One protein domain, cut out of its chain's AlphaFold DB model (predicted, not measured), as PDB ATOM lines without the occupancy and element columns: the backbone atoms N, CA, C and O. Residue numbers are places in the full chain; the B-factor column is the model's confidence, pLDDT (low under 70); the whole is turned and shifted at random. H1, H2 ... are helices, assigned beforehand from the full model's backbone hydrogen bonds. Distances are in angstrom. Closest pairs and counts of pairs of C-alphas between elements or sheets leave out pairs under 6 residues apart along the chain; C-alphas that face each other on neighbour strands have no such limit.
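This is residues 14 to 69 of the 269 residues of an uncharacterized protein of Acidobacteria bacterium (UniProt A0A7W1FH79). Short helix H1 lies over the opening of a corner made by H2 and long H3, which meet near Leu 37 and Thr 44; residues 55 to 69, with the far part of H3, stick out as an arm. The 56 printed residues hold three named helices, H1, H2, H3, and no named strand: all helix. The whole is loose, radius of gyration of the C-alphas 14.3 A, elongated, spanning 43 by 23 by 15 A.

H1, residues 14 to 21, begins at C-alpha (12.900, 35.372, 24.928). H2, residues 27 to 37, is 15.2 A long. H3, residues 41 to 64, is 34.7 A long and ends at C-alpha (37.746, 19.042, 34.054).

H1 and H2 are close but not clearly touching, C-alphas of Tyr 20 and Lys 30 closest at 6.8 A. So are H1 and H3, Met 17 and Leu 47 closest, C-alphas 7.4 A apart. H2 and H3 stand at a steep tilt of 67 degrees, only just short of about perpendicular, opposite ways. Every O i to N i+4 pair is within hydrogen-bond range in H2 and H3; in H1, 2 of 4, with 4 of 5 O i to N i+3 pairs.

The C-alphas of Asn 39 and Glu 69 are farthest apart, 45.4 A. Both links are tight; the printed part has no cut, and no printed residue is under 70 in pLDDT.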
ATOM      1  N   THR A  14      11.805  35.628  23.974       89.81
ATOM      2  CA  THR A  14      12.900  35.372  24.928       89.81
ATOM      3  C   THR A  14      12.648  34.121  25.780       89.81
ATOM      4  O   THR A  14      13.552  33.309  25.955       89.81
ATOM      5  N   GLU A  15      11.416  33.895  26.248       90.56
ATOM      6  CA  GLU A  15      11.058  32.684  27.012       90.56
ATOM      7  C   GLU A  15      11.099  31.410  26.143       90.56
ATOM      8  O   GLU A  15      11.552  30.347  26.578       90.56
ATOM      9  N   GLN A  16      10.689  31.526  24.876       94.88
ATOM     10  CA  GLN A  16      10.703  30.416  23.915       94.88
ATOM     11  C   GLN A  16      12.130  30.032  23.503       94.88
ATOM     12  O   GLN A  16      12.381  28.867  23.202       94.88
ATOM     13  N   MET A  17      13.082  30.970  23.559       95.00
ATOM     14  CA  MET A  17      14.492  30.718  23.259       95.00
ATOM     15  C   MET A  17      15.111  29.688  24.212       95.00
ATOM     16  O   MET A  17      15.785  28.763  23.760       95.00
ATOM     17  N   VAL A  18      14.859  29.800  25.521       94.31
ATOM     18  CA  VAL A  18      15.379  28.843  26.517       94.31
ATOM     19  C   VAL A  18      14.779  27.457  26.284       94.31
ATOM     20  O   VAL A  18      15.507  26.469  26.196       94.31
ATOM     21  N   SER A  19      13.462  27.398  26.077       96.50
ATOM     22  CA  SER A  19      12.750  26.149  25.787       96.50
ATOM     23  C   SER A  19      13.258  25.491  24.490       96.50
ATOM     24  O   SER A  19      13.371  24.268  24.399       96.50
ATOM     25  N   TYR A  20      13.616  26.290  23.479       96.44
ATOM     26  CA  TYR A  20      14.229  25.812  22.238       96.44
ATOM     27  C   TYR A  20      15.604  25.169  22.487       96.44
ATOM     28  O   TYR A  20      15.868  24.081  21.976       96.44
ATOM     29  N   PHE A  21      16.458  25.770  23.327       94.62
ATOM     30  CA  PHE A  21      17.787  25.230  23.654       94.62
ATOM     31  C   PHE A  21      17.760  23.867  24.352       94.62
ATOM     32  O   PHE A  21      18.661  23.050  24.139       94.62
ATOM     33  N   TYR A  22      16.755  23.624  25.192       94.38
ATOM     34  CA  TYR A  22      16.608  22.365  25.926       94.38
ATOM     35  C   TYR A  22      15.729  21.337  25.201       94.38
ATOM     36  O   TYR A  22      15.506  20.251  25.731       94.38
ATOM     37  N   ASN A  23      15.292  21.624  23.966       96.25
ATOM     38  CA  ASN A  23      14.319  20.814  23.220       96.25
ATOM     39  C   ASN A  23      13.010  20.576  24.001       96.25
ATOM     40  O   ASN A  23      12.385  19.525  23.876       96.25
ATOM     41  N   GLU A  24      12.593  21.561  24.797       97.38
ATOM     42  CA  GLU A  24      11.333  21.552  25.553       97.38
ATOM     43  C   GLU A  24      10.169  22.152  24.747       97.38
ATOM     44  O   GLU A  24       9.013  22.052  25.148       97.38
ATOM     45  N   THR A  25      10.458  22.755  23.590       97.25
ATOM     46  CA  THR A  25       9.436  23.265  22.663       97.25
ATOM     47  C   THR A  25       8.788  22.144  21.860       97.25
ATOM     48  O   THR A  25       9.451  21.213  21.392       97.25
ATOM     49  N   SER A  26       7.477  22.250  21.637       98.00
ATOM     50  CA  SER A  26       6.787  21.372  20.694       98.00
ATOM     51  C   SER A  26       7.271  21.623  19.260       98.00
ATOM     52  O   SER A  26       7.748  22.707  18.916       98.00
ATOM     53  N   GLN A  27       7.115  20.639  18.370       98.06
ATOM     54  CA  GLN A  27       7.575  20.784  16.984       98.06
ATOM     55  C   GLN A  27       6.866  21.920  16.222       98.06
ATOM     56  O   GLN A  27       7.464  22.529  15.337       98.06
ATOM     57  N   ALA A  28       5.617  22.232  16.583       97.88
ATOM     58  CA  ALA A  28       4.885  23.359  16.015       97.88
ATOM     59  C   ALA A  28       5.481  24.705  16.464       97.88
ATOM     60  O   ALA A  28       5.752  25.563  15.626       97.88
ATOM     61  N   GLU A  29       5.749  24.871  17.762       97.25
ATOM     62  CA  GLU A  29       6.374  26.083  18.315       97.25
ATOM     63  C   GLU A  29       7.789  26.280  17.777       97.25
ATOM     64  O   GLU A  29       8.173  27.396  17.431       97.25
ATOM     65  N   LYS A  30       8.537  25.184  17.619       98.00
ATOM     66  CA  LYS A  30       9.870  25.199  17.022       98.00
ATOM     67  C   LYS A  30       9.858  25.803  15.616       98.00
ATOM     68  O   LYS A  30      10.656  26.691  15.334       98.00
ATOM     69  N   ALA A  31       8.928  25.382  14.756       98.12
ATOM     70  CA  ALA A  31       8.815  25.913  13.395       98.12
ATOM     71  C   ALA A  31       8.454  27.412  13.373       98.12
ATOM     72  O   ALA A  31       8.970  28.173  12.548       98.12
ATOM     73  N   VAL A  32       7.594  27.856  14.300       97.56
ATOM     74  CA  VAL A  32       7.249  29.279  14.463       97.56
ATOM     75  C   VAL A  32       8.471  30.083  14.906       97.56
ATOM     76  O   VAL A  32       8.758  31.131  14.326       97.56
ATOM     77  N   PHE A  33       9.227  29.580  15.884       97.50
ATOM     78  CA  PHE A  33      10.437  30.233  16.373       97.50
ATOM     79  C   PHE A  33      11.539  30.287  15.306       97.50
ATOM     80  O   PHE A  33      12.133  31.340  15.100       97.50
ATOM     81  N   GLU A  34      11.762  29.213  14.546       97.81
ATOM     82  CA  GLU A  34      12.718  29.204  13.427       97.81
ATOM     83  C   GLU A  34      12.348  30.232  12.346       97.81
ATOM     84  O   GLU A  34      13.215  30.942  11.836       97.81
ATOM     85  N   THR A  35      11.054  30.398  12.064       97.81
ATOM     86  CA  THR A  35      10.560  31.454  11.164       97.81
ATOM     87  C   THR A  35      10.766  32.856  11.755       97.81
ATOM     88  O   THR A  35      11.005  33.823  11.029       97.81
ATOM     89  N   HIS A  36      10.689  33.010  13.079       96.62
ATOM     90  CA  HIS A  36      11.010  34.273  13.742       96.62
ATOM     91  C   HIS A  36      12.505  34.604  13.632       96.62
ATOM     92  O   HIS A  36      12.850  35.746  13.326       96.62
ATOM     93  N   LEU A  37      13.385  33.611  13.807       96.69
ATOM     94  CA  LEU A  37      14.838  33.788  13.716       96.69
ATOM     95  C   LEU A  37      15.265  34.347  12.354       96.69
ATOM     96  O   LEU A  37      16.069  35.272  12.306       96.69
ATOM     97  N   THR A  38      14.662  33.896  11.247       97.75
ATOM     98  CA  THR A  38      14.994  34.440   9.914       97.75
ATOM     99  C   THR A  38      14.636  35.919   9.748       97.75
ATOM    100  O   THR A  38      15.171  36.582   8.865       97.75
ATOM    101  N   ASN A  39      13.725  36.439  10.577       96.12
ATOM    102  CA  ASN A  39      13.202  37.801  10.489       96.12
ATOM    103  C   ASN A  39      13.692  38.723  11.620       96.12
ATOM    104  O   ASN A  39      13.481  39.934  11.553       96.12
ATOM    105  N   CYS A  40      14.335  38.182  12.659       95.44
ATOM    106  CA  CYS A  40      14.776  38.935  13.829       95.44
ATOM    107  C   CYS A  40      16.278  38.750  14.076       95.44
ATOM    108  O   CYS A  40      16.718  37.752  14.651       95.44
ATOM    109  N   SER A  41      17.070  39.758  13.696       94.56
ATOM    110  CA  SER A  41      18.521  39.749  13.925       94.56
ATOM    111  C   SER A  41      18.873  39.721  15.413       94.56
ATOM    112  O   SER A  41      19.790  39.016  15.798       94.56
ATOM    113  N   HIS A  42      18.105  40.406  16.266       92.94
ATOM    114  CA  HIS A  42      18.350  40.436  17.711       92.94
ATOM    115  C   HIS A  42      18.237  39.050  18.353       92.94
ATOM    116  O   HIS A  42      19.167  38.586  18.999       92.94
ATOM    117  N   CYS A  43      17.107  38.374  18.126       94.44
ATOM    118  CA  CYS A  43      16.874  37.024  18.624       94.44
ATOM    119  C   CYS A  43      17.919  36.031  18.015       94.44
ATOM    120  O   CYS A  43      18.312  35.077  18.681       94.44
ATOM    121  N   THR A  44      18.449  36.284  16.804       96.00
ATOM    122  CA  THR A  44      19.559  35.505  16.198       96.00
ATOM    123  C   THR A  44      20.913  35.752  16.876       96.00
ATOM    124  O   THR A  44      21.632  34.798  17.168       96.00
ATOM    125  N   ASP A  45      21.258  37.010  17.155       95.25
ATOM    126  CA  ASP A  45      22.505  37.392  17.831       95.25
ATOM    127  C   ASP A  45      22.543  36.857  19.271       95.25
ATOM    128  O   ASP A  45      23.571  36.363  19.741       95.25
ATOM    129  N   GLU A  46      21.408  36.907  19.972       94.56
ATOM    130  CA  GLU A  46      21.253  36.306  21.298       94.56
ATOM    131  C   GLU A  46      21.412  34.785  21.243       94.56
ATOM    132  O   GLU A  46      22.190  34.228  22.019       94.56
ATOM    133  N   LEU A  47      20.760  34.111  20.287       95.38
ATOM    134  CA  LEU A  47      20.908  32.665  20.098       95.38
ATOM    135  C   LEU A  47      22.374  32.277  19.831       95.38
ATOM    136  O   LEU A  47      22.875  31.312  20.409       95.38
ATOM    137  N   ALA A  48      23.087  33.048  19.005       96.19
ATOM    138  CA  ALA A  48      24.511  32.843  18.755       96.19
ATOM    139  C   ALA A  48      25.356  33.048  20.026       96.19
ATOM    140  O   ALA A  48      26.240  32.241  20.323       96.19
ATOM    141  N   SER A  49      25.041  34.080  20.814       95.19
ATOM    142  CA  SER A  49      25.721  34.384  22.080       95.19
ATOM    143  C   SER A  49      25.541  33.263  23.114       95.19
ATOM    144  O   SER A  49      26.511  32.831  23.734       95.19
ATOM    145  N   PHE A  50      24.328  32.721  23.259       94.81
ATOM    146  CA  PHE A  50      24.073  31.558  24.116       94.81
ATOM    147  C   PHE A  50      24.757  30.286  23.603       94.81
ATOM    148  O   PHE A  50      25.255  29.486  24.399       94.81
ATOM    149  N   GLY A  51      24.830  30.106  22.280       94.19
ATOM    150  CA  GLY A  51      25.570  29.007  21.659       94.19
ATOM    151  C   GLY A  51      27.054  29.007  22.037       94.19
ATOM    152  O   GLY A  51      27.615  27.945  22.321       94.19
ATOM    153  N   PHE A  52      27.670  30.190  22.123       96.44
ATOM    154  CA  PHE A  52      29.050  30.341  22.587       96.44
ATOM    155  C   PHE A  52      29.209  29.896  24.047       96.44
ATOM    156  O   PHE A  52      30.026  29.024  24.327       96.44
ATOM    157  N   VAL A  53      28.365  30.399  24.957       96.12
ATOM    158  CA  VAL A  53      28.407  30.026  26.386       96.12
ATOM    159  C   VAL A  53      28.240  28.517  26.577       96.12
ATOM    160  O   VAL A  53      28.987  27.898  27.332       96.12
ATOM    161  N   ARG A  54      27.292  27.894  25.865       95.12
ATOM    162  CA  ARG A  54      27.079  26.442  25.937       95.12
ATOM    163  C   ARG A  54      28.298  25.662  25.448       95.12
ATOM    164  O   ARG A  54      28.630  24.641  26.040       95.12
ATOM    165  N   SER A  55      28.950  26.134  24.388       95.56
ATOM    166  CA  SER A  55      30.155  25.497  23.852       95.56
ATOM    167  C   SER A  55      31.306  25.577  24.856       95.56
ATOM    168  O   SER A  55      31.915  24.553  25.139       95.56
ATOM    169  N   SER A  56      31.519  26.738  25.488       97.19
ATOM    170  CA  SER A  56      32.518  26.899  26.553       97.19
ATOM    171  C   SER A  56      32.228  26.031  27.781       97.19
ATOM    172  O   SER A  56      33.146  25.480  28.375       97.19
ATOM    173  N   LEU A  57      30.957  25.857  28.163       96.06
ATOM    174  CA  LEU A  57      30.588  24.959  29.264       96.06
ATOM    175  C   LEU A  57      30.826  23.484  28.926       96.06
ATOM    176  O   LEU A  57      31.193  22.715  29.807       96.06
ATOM    177  N   ILE A  58      30.596  23.082  27.673       95.44
ATOM    178  CA  ILE A  58      30.899  21.725  27.205       95.44
ATOM    179  C   ILE A  58      32.408  21.494  27.228       95.44
ATOM    180  O   ILE A  58      32.837  20.484  27.768       95.44
ATOM    181  N   GLU A  59      33.191  22.440  26.714       97.00
ATOM    182  CA  GLU A  59      34.653  22.393  26.751       97.00
ATOM    183  C   GLU A  59      35.162  22.279  28.190       97.00
ATOM    184  O   GLU A  59      35.856  21.322  28.514       97.00
ATOM    185  N   TRP A  60      34.712  23.157  29.089       97.06
ATOM    186  CA  TRP A  60      35.090  23.105  30.501       97.06
ATOM    187  C   TRP A  60      34.693  21.785  31.172       97.06
ATOM    188  O   TRP A  60      35.479  21.180  31.902       97.06
ATOM    189  N   ARG A  61      33.477  21.295  30.897       95.50
ATOM    190  CA  ARG A  61      33.022  19.994  31.395       95.50
ATOM    191  C   ARG A  61      33.941  18.875  30.904       95.50
ATOM    192  O   ARG A  61      34.300  17.993  31.678       95.50
ATOM    193  N   ASP A  62      34.301  18.894  29.632       95.06
ATOM    194  CA  ASP A  62      35.107  17.847  29.019       95.06
ATOM    195  C   ASP A  62      36.585  17.945  29.463       95.06
ATOM    196  O   ASP A  62      37.254  16.928  29.599       95.06
ATOM    197  N   GLU A  63      37.106  19.129  29.787       95.50
ATOM    198  CA  GLU A  63      38.478  19.297  30.288       95.50
ATOM    199  C   GLU A  63      38.654  18.890  31.757       95.50
ATOM    200  O   GLU A  63      39.661  18.250  32.105       95.50
ATOM    201  N   GLU A  64      37.689  19.254  32.605       94.06
ATOM    202  CA  GLU A  64      37.746  19.042  34.054       94.06
ATOM    203  C   GLU A  64      37.128  17.705  34.469       94.06
ATOM    204  O   GLU A  64      37.708  16.962  35.259       94.06
ATOM    205  N   PHE A  65      35.961  17.354  33.919       90.56
ATOM    206  CA  PHE A  65      35.188  16.207  34.399       90.56
ATOM    207  C   PHE A  65      35.424  14.934  33.598       90.56
ATOM    208  O   PHE A  65      35.214  13.855  34.141       90.56
ATOM    209  N   PHE A  66      35.900  15.002  32.351       91.19
ATOM    210  CA  PHE A  66      36.182  13.780  31.584       91.19
ATOM    211  C   PHE A  66      37.322  12.954  32.192       91.19
ATOM    212  O   PHE A  66      37.362  11.734  32.049       91.19
ATOM    213  N   LYS A  67      38.259  13.616  32.883       90.31
ATOM    214  CA  LYS A  67      39.379  12.957  33.572       90.31
ATOM    215  C   LYS A  67      38.962  12.311  34.888       90.31
ATOM    216  O   LYS A  67      39.687  11.463  35.400       90.31
ATOM    217  N   LEU A  68      37.833  12.733  35.449       89.69
ATOM    218  CA  LEU A  68      37.314  12.185  36.687       89.69
ATOM    219  C   LEU A  68      36.463  10.966  36.340       89.69
ATOM    220  O   LEU A  68      35.496  11.057  35.588       89.69
ATOM    221  N   GLU A  69      36.831   9.810  36.887       88.81
ATOM    222  CA  GLU A  69      35.966   8.638  36.832       88.81
ATOM    223  C   GLU A  69      34.630   9.015  37.477       88.81
ATOM    224  O   GLU A  69      34.606   9.578  38.577       88.81
TER     225      GLU A  69